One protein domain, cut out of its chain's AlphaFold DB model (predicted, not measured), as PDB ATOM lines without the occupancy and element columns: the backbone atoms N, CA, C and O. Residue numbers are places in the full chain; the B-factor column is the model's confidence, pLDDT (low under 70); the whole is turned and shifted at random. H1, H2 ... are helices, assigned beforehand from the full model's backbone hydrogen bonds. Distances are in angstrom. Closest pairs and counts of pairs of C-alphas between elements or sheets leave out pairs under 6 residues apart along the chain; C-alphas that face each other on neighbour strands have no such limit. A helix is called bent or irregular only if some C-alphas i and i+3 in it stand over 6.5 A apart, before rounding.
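This is residues 71 to 133 of the 294 residues of an uncharacterized protein of viral metagenome (UniProt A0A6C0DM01). This is one long helix, H3, with a short, loose arm made of H1 and H2 folded back beside its first part, and the remainder of H3, residues 109 to 133, sticks out alone as a long free shaft. The first residues of the arm, 71 to 76 in H1, also stand free, splayed away from H3. The printed part has 63 residues, with three named helices in the order H1, H2, H3 and no named strand, and its class is all helix. The whole is extended, with a radius of gyration of the C-alphas of 18.3 A, and its C-alphas span 61 by 22 by 7 A.

Start with H1, residues 71 to 80, and go on through the tight link of 3 residues to H2, residues 84 to 89; these two helices are apart. After H2 a tight link of 4 residues leads to H3, residues 94 to 133. Look at Gly 87 and Leu 97: their C-alphas, the closest of H2 and H3, are 6.9 A apart, and the two helices are close but not clearly touching. H2 and H3 run opposite ways at a steep tilt of 36 degrees, only just past shallow. Look next at Leu 80 and Ala 104, the closest C-alphas of H1 and H3, 7.2 A apart; these helices too are close but not clearly touching. H1 and H3 run opposite ways at a shallow tilt of 28 degrees. In the backbone, every O i to N i+4 pair of H2 and H3 is within hydrogen-bond range, while in H1 5 of 6 are.

Find C-alpha 71 at (111.552, 192.776, 110.026); from there H1 runs 14.4 A to C-alpha 80. H2 begins at C-alpha 84 and measures 8.7 A to C-alpha 89. Find C-alpha 94 at (122.926, 207.654, 83.906), where H3 begins; it runs 58.2 A to C-alpha 133 at (116.492, 161.150, 118.253). No helix is bent or irregular.

The outline is a rod, and the two C-alphas farthest apart, those of Asn 91 and Lys 133, are 61.2 A from each other. Without the stretches that stand free, residues 71 to 76 and 109 to 133, the body has 32 residues and spans 25 by 18 by 7 A. The printed part has no cut, and neither link is long. In the B-factor column you will find a mean pLDDT of 82.1 for the printed part of this model; residues 71 to 77 and residue 79 are under 70.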
ATOM      1  N   ASP A  71     111.283 191.334 109.888       63.69
ATOM      2  CA  ASP A  71     111.552 192.776 110.026       63.69
ATOM      3  C   ASP A  71     113.032 193.095 109.800       63.69
ATOM      4  O   ASP A  71     113.371 194.109 109.189       63.69
ATOM      5  N   LEU A  72     113.923 192.229 110.294       63.81
ATOM      6  CA  LEU A  72     115.368 192.396 110.142       63.81
ATOM      7  C   LEU A  72     115.787 192.253 108.678       63.81
ATOM      8  O   LEU A  72     116.618 193.024 108.194       63.81
ATOM      9  N   ILE A  73     115.197 191.299 107.955       66.38
ATOM     10  CA  ILE A  73     115.416 191.151 106.511       66.38
ATOM     11  C   ILE A  73     114.921 192.398 105.781       66.38
ATOM     12  O   ILE A  73     115.656 192.970 104.973       66.38
ATOM     13  N   PHE A  74     113.709 192.856 106.097       68.19
ATOM     14  CA  PHE A  74     113.114 194.019 105.453       68.19
ATOM     15  C   PHE A  74     113.951 195.288 105.678       68.19
ATOM     16  O   PHE A  74     114.337 195.947 104.712       68.19
ATOM     17  N   ALA A  75     114.327 195.589 106.924       65.94
ATOM     18  CA  ALA A  75     115.139 196.760 107.264       65.94
ATOM     19  C   ALA A  75     116.508 196.752 106.561       65.94
ATOM     20  O   ALA A  75     116.948 197.780 106.046       65.94
ATOM     21  N   ASN A  76     117.164 195.590 106.487       65.81
ATOM     22  CA  ASN A  76     118.425 195.460 105.759       65.81
ATOM     23  C   ASN A  76     118.227 195.626 104.247       65.81
ATOM     24  O   ASN A  76     119.035 196.285 103.598       65.81
ATOM     25  N   SER A  77     117.139 195.093 103.683       68.31
ATOM     26  CA  SER A  77     116.858 195.212 102.248       68.31
ATOM     27  C   SER A  77     116.610 196.659 101.807       68.31
ATOM     28  O   SER A  77     117.142 197.074 100.781       68.31
ATOM     29  N   VAL A  78     115.904 197.462 102.614       70.00
ATOM     30  CA  VAL A  78     115.634 198.885 102.332       70.00
ATOM     31  C   VAL A  78     116.922 199.705 102.236       70.00
ATOM     32  O   VAL A  78     117.019 200.590 101.392       70.00
ATOM     33  N   ASN A  79     117.930 199.391 103.051       66.12
ATOM     34  CA  ASN A  79     119.216 200.096 103.035       66.12
ATOM     35  C   ASN A  79     120.136 199.674 101.878       66.12
ATOM     36  O   ASN A  79     121.085 200.384 101.555       66.12
ATOM     37  N   LEU A  80     119.884 198.511 101.278       70.81
ATOM     38  CA  LEU A  80     120.705 197.935 100.212       70.81
ATOM     39  C   LEU A  80     120.181 198.265  98.807       70.81
ATOM     40  O   LEU A  80     120.913 198.086  97.833       70.81
ATOM     41  N   ILE A  81     118.938 198.742  98.683       80.50
ATOM     42  CA  ILE A  81     118.362 199.187  97.410       80.50
ATOM     43  C   ILE A  81     118.897 200.593  97.083       80.50
ATOM     44  O   ILE A  81     118.682 201.523  97.865       80.50
ATOM     45  N   PRO A  82     119.564 200.788  95.930       79.25
ATOM     46  CA  PRO A  82     120.020 202.102  95.490       79.25
ATOM     47  C   PRO A  82     118.894 203.140  95.434       79.25
ATOM     48  O   PRO A  82     117.876 202.927  94.774       79.25
ATOM     49  N   ASN A  83     119.090 204.292  96.080       81.88
ATOM     50  CA  ASN A  83     118.173 205.424  95.962       81.88
ATOM     51  C   ASN A  83     118.551 206.275  94.741       81.88
ATOM     52  O   ASN A  83     119.484 207.081  94.783       81.88
ATOM     53  N   ILE A  84     117.809 206.082  93.652       82.00
ATOM     54  CA  ILE A  84     118.056 206.740  92.366       82.00
ATOM     55  C   ILE A  84     117.823 208.253  92.436       82.00
ATOM     56  O   ILE A  84     118.593 209.008  91.843       82.00
ATOM     57  N   ASP A  85     116.843 208.707  93.218       77.00
ATOM     58  CA  ASP A  85     116.540 210.134  93.380       77.00
ATOM     59  C   ASP A  85     117.714 210.881  94.030       77.00
ATOM     60  O   ASP A  85     118.105 211.956  93.575       77.00
ATOM     61  N   ILE A  86     118.333 210.279  95.053       77.44
ATOM     62  CA  ILE A  86     119.563 210.798  95.679       77.44
ATOM     63  C   ILE A  86     120.713 210.808  94.670       77.44
ATOM     64  O   ILE A  86     121.487 211.764  94.603       77.44
ATOM     65  N   GLY A  87     120.819 209.762  93.853       77.12
ATOM     66  CA  GLY A  87     121.836 209.689  92.816       77.12
ATOM     67  C   GLY A  87     121.742 210.836  91.802       77.12
ATOM     68  O   GLY A  87     122.759 211.453  91.482       77.12
ATOM     69  N   TYR A  88     120.526 211.188  91.373       77.38
ATOM     70  CA  TYR A  88     120.285 212.361  90.529       77.38
ATOM     71  C   TYR A  88     120.586 213.680  91.252       77.38
ATOM     72  O   TYR A  88     121.196 214.567  90.659       77.38
ATOM     73  N   GLN A  89     120.232 213.809  92.536       80.62
ATOM     74  CA  GLN A  89     120.544 215.002  93.342       80.62
ATOM     75  C   GLN A  89     122.053 215.243  93.505       80.62
ATOM     76  O   GLN A  89     122.483 216.388  93.635       80.62
ATOM     77  N   HIS A  90     122.864 214.183  93.456       78.56
ATOM     78  CA  HIS A  90     124.326 214.260  93.482       78.56
ATOM     79  C   HIS A  90     124.976 214.306  92.090       78.56
ATOM     80  O   HIS A  90     126.188 214.122  91.980       78.56
ATOM     81  N   ASN A  91     124.204 214.580  91.032       81.19
ATOM     82  CA  ASN A  91     124.683 214.684  89.650       81.19
ATOM     83  C   ASN A  91     125.417 213.422  89.150       81.19
ATOM     84  O   ASN A  91     126.376 213.517  88.377       81.19
ATOM     85  N   LEU A  92     124.999 212.224  89.584       83.38
ATOM     86  CA  LEU A  92     125.506 210.982  88.995       83.38
ATOM     87  C   LEU A  92     125.051 210.863  87.537       83.38
ATOM     88  O   LEU A  92     123.918 211.192  87.189       83.38
ATOM     89  N   THR A  93     125.939 210.355  86.679       89.50
ATOM     90  CA  THR A  93     125.602 210.077  85.280       89.50
ATOM     91  C   THR A  93     124.661 208.871  85.175       89.50
ATOM     92  O   THR A  93     124.738 207.968  86.016       89.50
ATOM     93  N   PRO A  94     123.815 208.797  84.129       88.00
ATOM     94  CA  PRO A  94     122.926 207.654  83.906       88.00
ATOM     95  C   PRO A  94     123.661 206.305  83.908       88.00
ATOM     96  O   PRO A  94     123.221 205.365  84.560       88.00
ATOM     97  N   GLU A  95     124.838 206.245  83.282       88.75
ATOM     98  CA  GLU A  95     125.696 205.051  83.244       88.75
ATOM     99  C   GLU A  95     126.136 204.598  84.645       88.75
ATOM    100  O   GLU A  95     126.137 203.407  84.956       88.75
ATOM    101  N   LYS A  96     126.470 205.542  85.537       84.00
ATOM    102  CA  LYS A  96     126.850 205.226  86.923       84.00
ATOM    103  C   LYS A  96     125.660 204.741  87.743       84.00
ATOM    104  O   LYS A  96     125.832 203.867  88.589       84.00
ATOM    105  N   LEU A  97     124.466 205.284  87.502       85.62
ATOM    106  CA  LEU A  97     123.234 204.822  88.151       85.62
ATOM    107  C   LEU A  97     122.874 203.401  87.706       85.62
ATOM    108  O   LEU A  97     122.537 202.563  88.542       85.62
ATOM    109  N   GLU A  98     123.012 203.108  86.415       88.56
ATOM    110  CA  GLU A  98     122.808 201.767  85.864       88.56
ATOM    111  C   GLU A  98     123.821 200.765  86.429       88.56
ATOM    112  O   GLU A  98     123.446 199.684  86.892       88.56
ATOM    113  N   GLN A  99     125.101 201.145  86.490       88.81
ATOM    114  CA  GLN A  99     126.137 200.320  87.103       88.81
ATOM    115  C   GLN A  99     125.862 200.081  88.595       88.81
ATOM    116  O   GLN A  99     126.048 198.967  89.087       88.81
ATOM    117  N   TRP A 100     125.380 201.092  89.322       85.38
ATOM    118  CA  TRP A 100     125.027 200.958  90.734       85.38
ATOM    119  C   TRP A 100     123.864 199.979  90.946       85.38
ATOM    120  O   TRP A 100     123.962 199.092  91.798       85.38
ATOM    121  N   LEU A 101     122.813 200.069  90.125       87.56
ATOM    122  CA  LEU A 101     121.698 199.115  90.120       87.56
ATOM    123  C   LEU A 101     122.159 197.691  89.790       87.56
ATOM    124  O   LEU A 101     121.787 196.741  90.484       87.56
ATOM    125  N   SER A 102     122.991 197.542  88.760       88.88
ATOM    126  CA  SER A 102     123.534 196.250  88.338       88.88
ATOM    127  C   SER A 102     124.381 195.602  89.439       88.88
ATOM    128  O   SER A 102     124.176 194.435  89.790       88.88
ATOM    129  N   ASN A 103     125.263 196.379  90.074       86.25
ATOM    130  CA  ASN A 103     126.100 195.916  91.179       86.25
ATOM    131  C   ASN A 103     125.268 195.511  92.400       86.25
ATOM    132  O   ASN A 103     125.515 194.454  92.979       86.25
ATOM    133  N   ALA A 104     124.256 196.305  92.764       85.81
ATOM    134  CA  ALA A 104     123.350 195.967  93.857       85.81
ATOM    135  C   ALA A 104     122.617 194.646  93.579       85.81
ATOM    136  O   ALA A 104     122.584 193.761  94.435       85.81
ATOM    137  N   LYS A 105     122.105 194.456  92.357       88.38
ATOM    138  CA  LYS A 105     121.449 193.207  91.941       88.38
ATOM    139  C   LYS A 105     122.396 192.004  92.011       88.38
ATOM    140  O   LYS A 105     122.022 190.954  92.533       88.38
ATOM    141  N   SER A 106     123.626 192.153  91.523       87.38
ATOM    142  CA  SER A 106     124.653 191.104  91.580       87.38
ATOM    143  C   SER A 106     125.015 190.721  93.021       87.38
ATOM    144  O   SER A 106     125.115 189.536  93.363       87.38
ATOM    145  N   TYR A 107     125.136 191.719  93.897       85.06
ATOM    146  CA  TYR A 107     125.383 191.521  95.320       85.06
ATOM    147  C   TYR A 107     124.235 190.762  96.000       85.06
ATOM    148  O   TYR A 107     124.482 189.766  96.681       85.06
ATOM    149  N   PHE A 108     122.983 191.151  95.743       85.31
ATOM    150  CA  PHE A 108     121.809 190.442  96.257       85.31
ATOM    151  C   PHE A 108     121.750 188.988  95.793       85.31
ATOM    152  O   PHE A 108     121.508 188.103  96.609       85.31
ATOM    153  N   ASN A 109     122.028 188.719  94.516       88.69
ATOM    154  CA  ASN A 109     122.075 187.349  94.004       88.69
ATOM    155  C   ASN A 109     123.146 186.511  94.720       88.69
ATOM    156  O   ASN A 109     122.914 185.350  95.055       88.69
ATOM    157  N   SER A 110     124.308 187.110  94.991       88.31
ATOM    158  CA  SER A 110     125.406 186.446  95.696       88.31
ATOM    159  C   SER A 110     125.053 186.140  97.151       88.31
ATOM    160  O   SER A 110     125.291 185.020  97.606       88.31
ATOM    161  N   ILE A 111     124.439 187.097  97.857       86.81
ATOM    162  CA  ILE A 111     123.922 186.890  99.216       86.81
ATOM    163  C   ILE A 111     122.855 185.804  99.220       86.81
ATOM    164  O   ILE A 111     122.914 184.910 100.056       86.81
ATOM    165  N   ASN A 112     121.889 185.874  98.306       88.06
ATOM    166  CA  ASN A 112     120.768 184.944  98.288       88.06
ATOM    167  C   ASN A 112     121.258 183.502  98.118       88.06
ATOM    168  O   ASN A 112     120.856 182.617  98.866       88.06
ATOM    169  N   ARG A 113     122.210 183.283  97.203       91.56
ATOM    170  CA  ARG A 113     122.868 181.981  97.038       91.56
ATOM    171  C   ARG A 113     123.559 181.517  98.323       91.56
ATOM    172  O   ARG A 113     123.322 180.396  98.756       91.56
ATOM    173  N   TYR A 114     124.366 182.375  98.949       87.94
ATOM    174  CA  TYR A 114     125.059 182.034 100.197       87.94
ATOM    175  C   TYR A 114     124.079 181.690 101.331       87.94
ATOM    176  O   TYR A 114     124.287 180.730 102.069       87.94
ATOM    177  N   LEU A 115     122.994 182.457 101.464       86.88
ATOM    178  CA  LEU A 115     121.965 182.203 102.470       86.88
ATOM    179  C   LEU A 115     121.254 180.875 102.221       86.88
ATOM    180  O   LEU A 115     121.087 180.115 103.169       86.88
ATOM    181  N   HIS A 116     120.895 180.566 100.973       91.25
ATOM    182  CA  HIS A 116     120.326 179.266 100.623       91.25
ATOM    183  C   HIS A 116     121.261 178.117 101.008       91.25
ATOM    184  O   HIS A 116     120.839 177.220 101.730       91.25
ATOM    185  N   GLU A 117     122.542 178.189 100.635       92.94
ATOM    186  CA  GLU A 117     123.532 177.166 100.994       92.94
ATOM    187  C   GLU A 117     123.634 176.968 102.516       92.94
ATOM    188  O   GLU A 117     123.646 175.836 103.002       92.94
ATOM    189  N   LYS A 118     123.655 178.059 103.295       88.12
ATOM    190  CA  LYS A 118     123.713 177.979 104.763       88.12
ATOM    191  C   LYS A 118     122.432 177.462 105.398       88.12
ATOM    192  O   LYS A 118     122.512 176.689 106.353       88.12
ATOM    193  N   CYS A 119     121.273 177.832 104.872       87.94
ATOM    194  CA  CYS A 119     120.003 177.271 105.314       87.94
ATOM    195  C   CYS A 119     119.923 175.769 105.005       87.94
ATOM    196  O   CYS A 119     119.527 175.001 105.879       87.94
ATOM    197  N   ASP A 120     120.377 175.335 103.829       93.69
ATOM    198  CA  ASP A 120     120.391 173.924 103.433       93.69
ATOM    199  C   ASP A 120     121.347 173.089 104.300       93.69
ATOM    200  O   ASP A 120     121.003 171.980 104.718       93.69
ATOM    201  N   GLU A 121     122.539 173.613 104.614       90.81
ATOM    202  CA  GLU A 121     123.478 172.992 105.562       90.81
ATOM    203  C   GLU A 121     122.831 172.794 106.942       90.81
ATOM    204  O   GLU A 121     122.884 171.699 107.511       90.81
ATOM    205  N   GLN A 122     122.185 173.837 107.476       86.88
ATOM    206  CA  GLN A 122     121.520 173.772 108.780       86.88
ATOM    207  C   GLN A 122     120.307 172.838 108.762       86.88
ATOM    208  O   GLN A 122     120.084 172.099 109.720       86.88
ATOM    209  N   TYR A 123     119.552 172.809 107.665       89.56
ATOM    210  CA  TYR A 123     118.413 171.911 107.516       89.56
ATOM    211  C   TYR A 123     118.847 170.442 107.481       89.56
ATOM    212  O   TYR A 123     118.259 169.605 108.168       89.56
ATOM    213  N   LYS A 124     119.935 170.118 106.768       90.94
ATOM    214  CA  LYS A 124     120.543 168.777 106.808       90.94
ATOM    215  C   LYS A 124     120.967 168.395 108.224       90.94
ATOM    216  O   LYS A 124     120.659 167.294 108.671       90.94
ATOM    217  N   HIS A 125     121.613 169.311 108.943       79.19
ATOM    218  CA  HIS A 125     122.009 169.073 110.329       79.19
ATOM    219  C   HIS A 125     120.802 168.806 111.244       79.19
ATOM    220  O   HIS A 125     120.820 167.874 112.048       79.19
ATOM    221  N   TYR A 126     119.720 169.572 111.084       85.94
ATOM    222  CA  TYR A 126     118.459 169.337 111.787       85.94
ATOM    223  C   TYR A 126     117.885 167.937 111.505       85.94
ATOM    224  O   TYR A 126     117.530 167.223 112.444       85.94
ATOM    225  N   LEU A 127     117.850 167.508 110.239       88.88
ATOM    226  CA  LEU A 127     117.372 166.172 109.865       88.88
ATOM    227  C   LEU A 127     118.224 165.055 110.480       88.88
ATOM    228  O   LEU A 127     117.685 164.038 110.920       88.88
ATOM    229  N   GLU A 128     119.545 165.232 110.544       82.31
ATOM    230  CA  GLU A 128     120.434 164.288 111.225       82.31
ATOM    231  C   GLU A 128     120.126 164.191 112.721       82.31
ATOM    232  O   GLU A 128     120.074 163.083 113.259       82.31
ATOM    233  N   ILE A 129     119.877 165.325 113.385       75.19
ATOM    234  CA  ILE A 129     119.490 165.361 114.802       75.19
ATOM    235  C   ILE A 129     118.166 164.626 115.018       75.19
ATOM    236  O   ILE A 129     118.072 163.794 115.921       75.19
ATOM    237  N   GLU A 130     117.145 164.895 114.203       82.31
ATOM    238  CA  GLU A 130     115.852 164.211 114.315       82.31
ATOM    239  C   GLU A 130     115.995 162.705 114.079       82.31
ATOM    240  O   GLU A 130     115.547 161.903 114.900       82.31
ATOM    241  N   LYS A 131     116.740 162.294 113.046       82.50
ATOM    242  CA  LYS A 131     117.041 160.878 112.793       82.50
ATOM    243  C   LYS A 131     117.749 160.220 113.980       82.50
ATOM    244  O   LYS A 131     117.426 159.081 114.336       82.50
ATOM    245  N   GLN A 132     118.705 160.911 114.602       74.69
ATOM    246  CA  GLN A 132     119.386 160.427 115.804       74.69
ATOM    247  C   GLN A 132     118.427 160.290 116.986       74.69
ATOM    248  O   GLN A 132     118.487 159.274 117.680       74.69
ATOM    249  N   LYS A 133     117.517 161.248 117.202       72.81
ATOM    250  CA  LYS A 133     116.492 161.150 118.253       72.81
ATOM    251  C   LYS A 133     115.598 159.934 118.041       72.81
ATOM    252  O   LYS A 133     115.468 159.128 118.958       72.81
TER     253      LYS A 133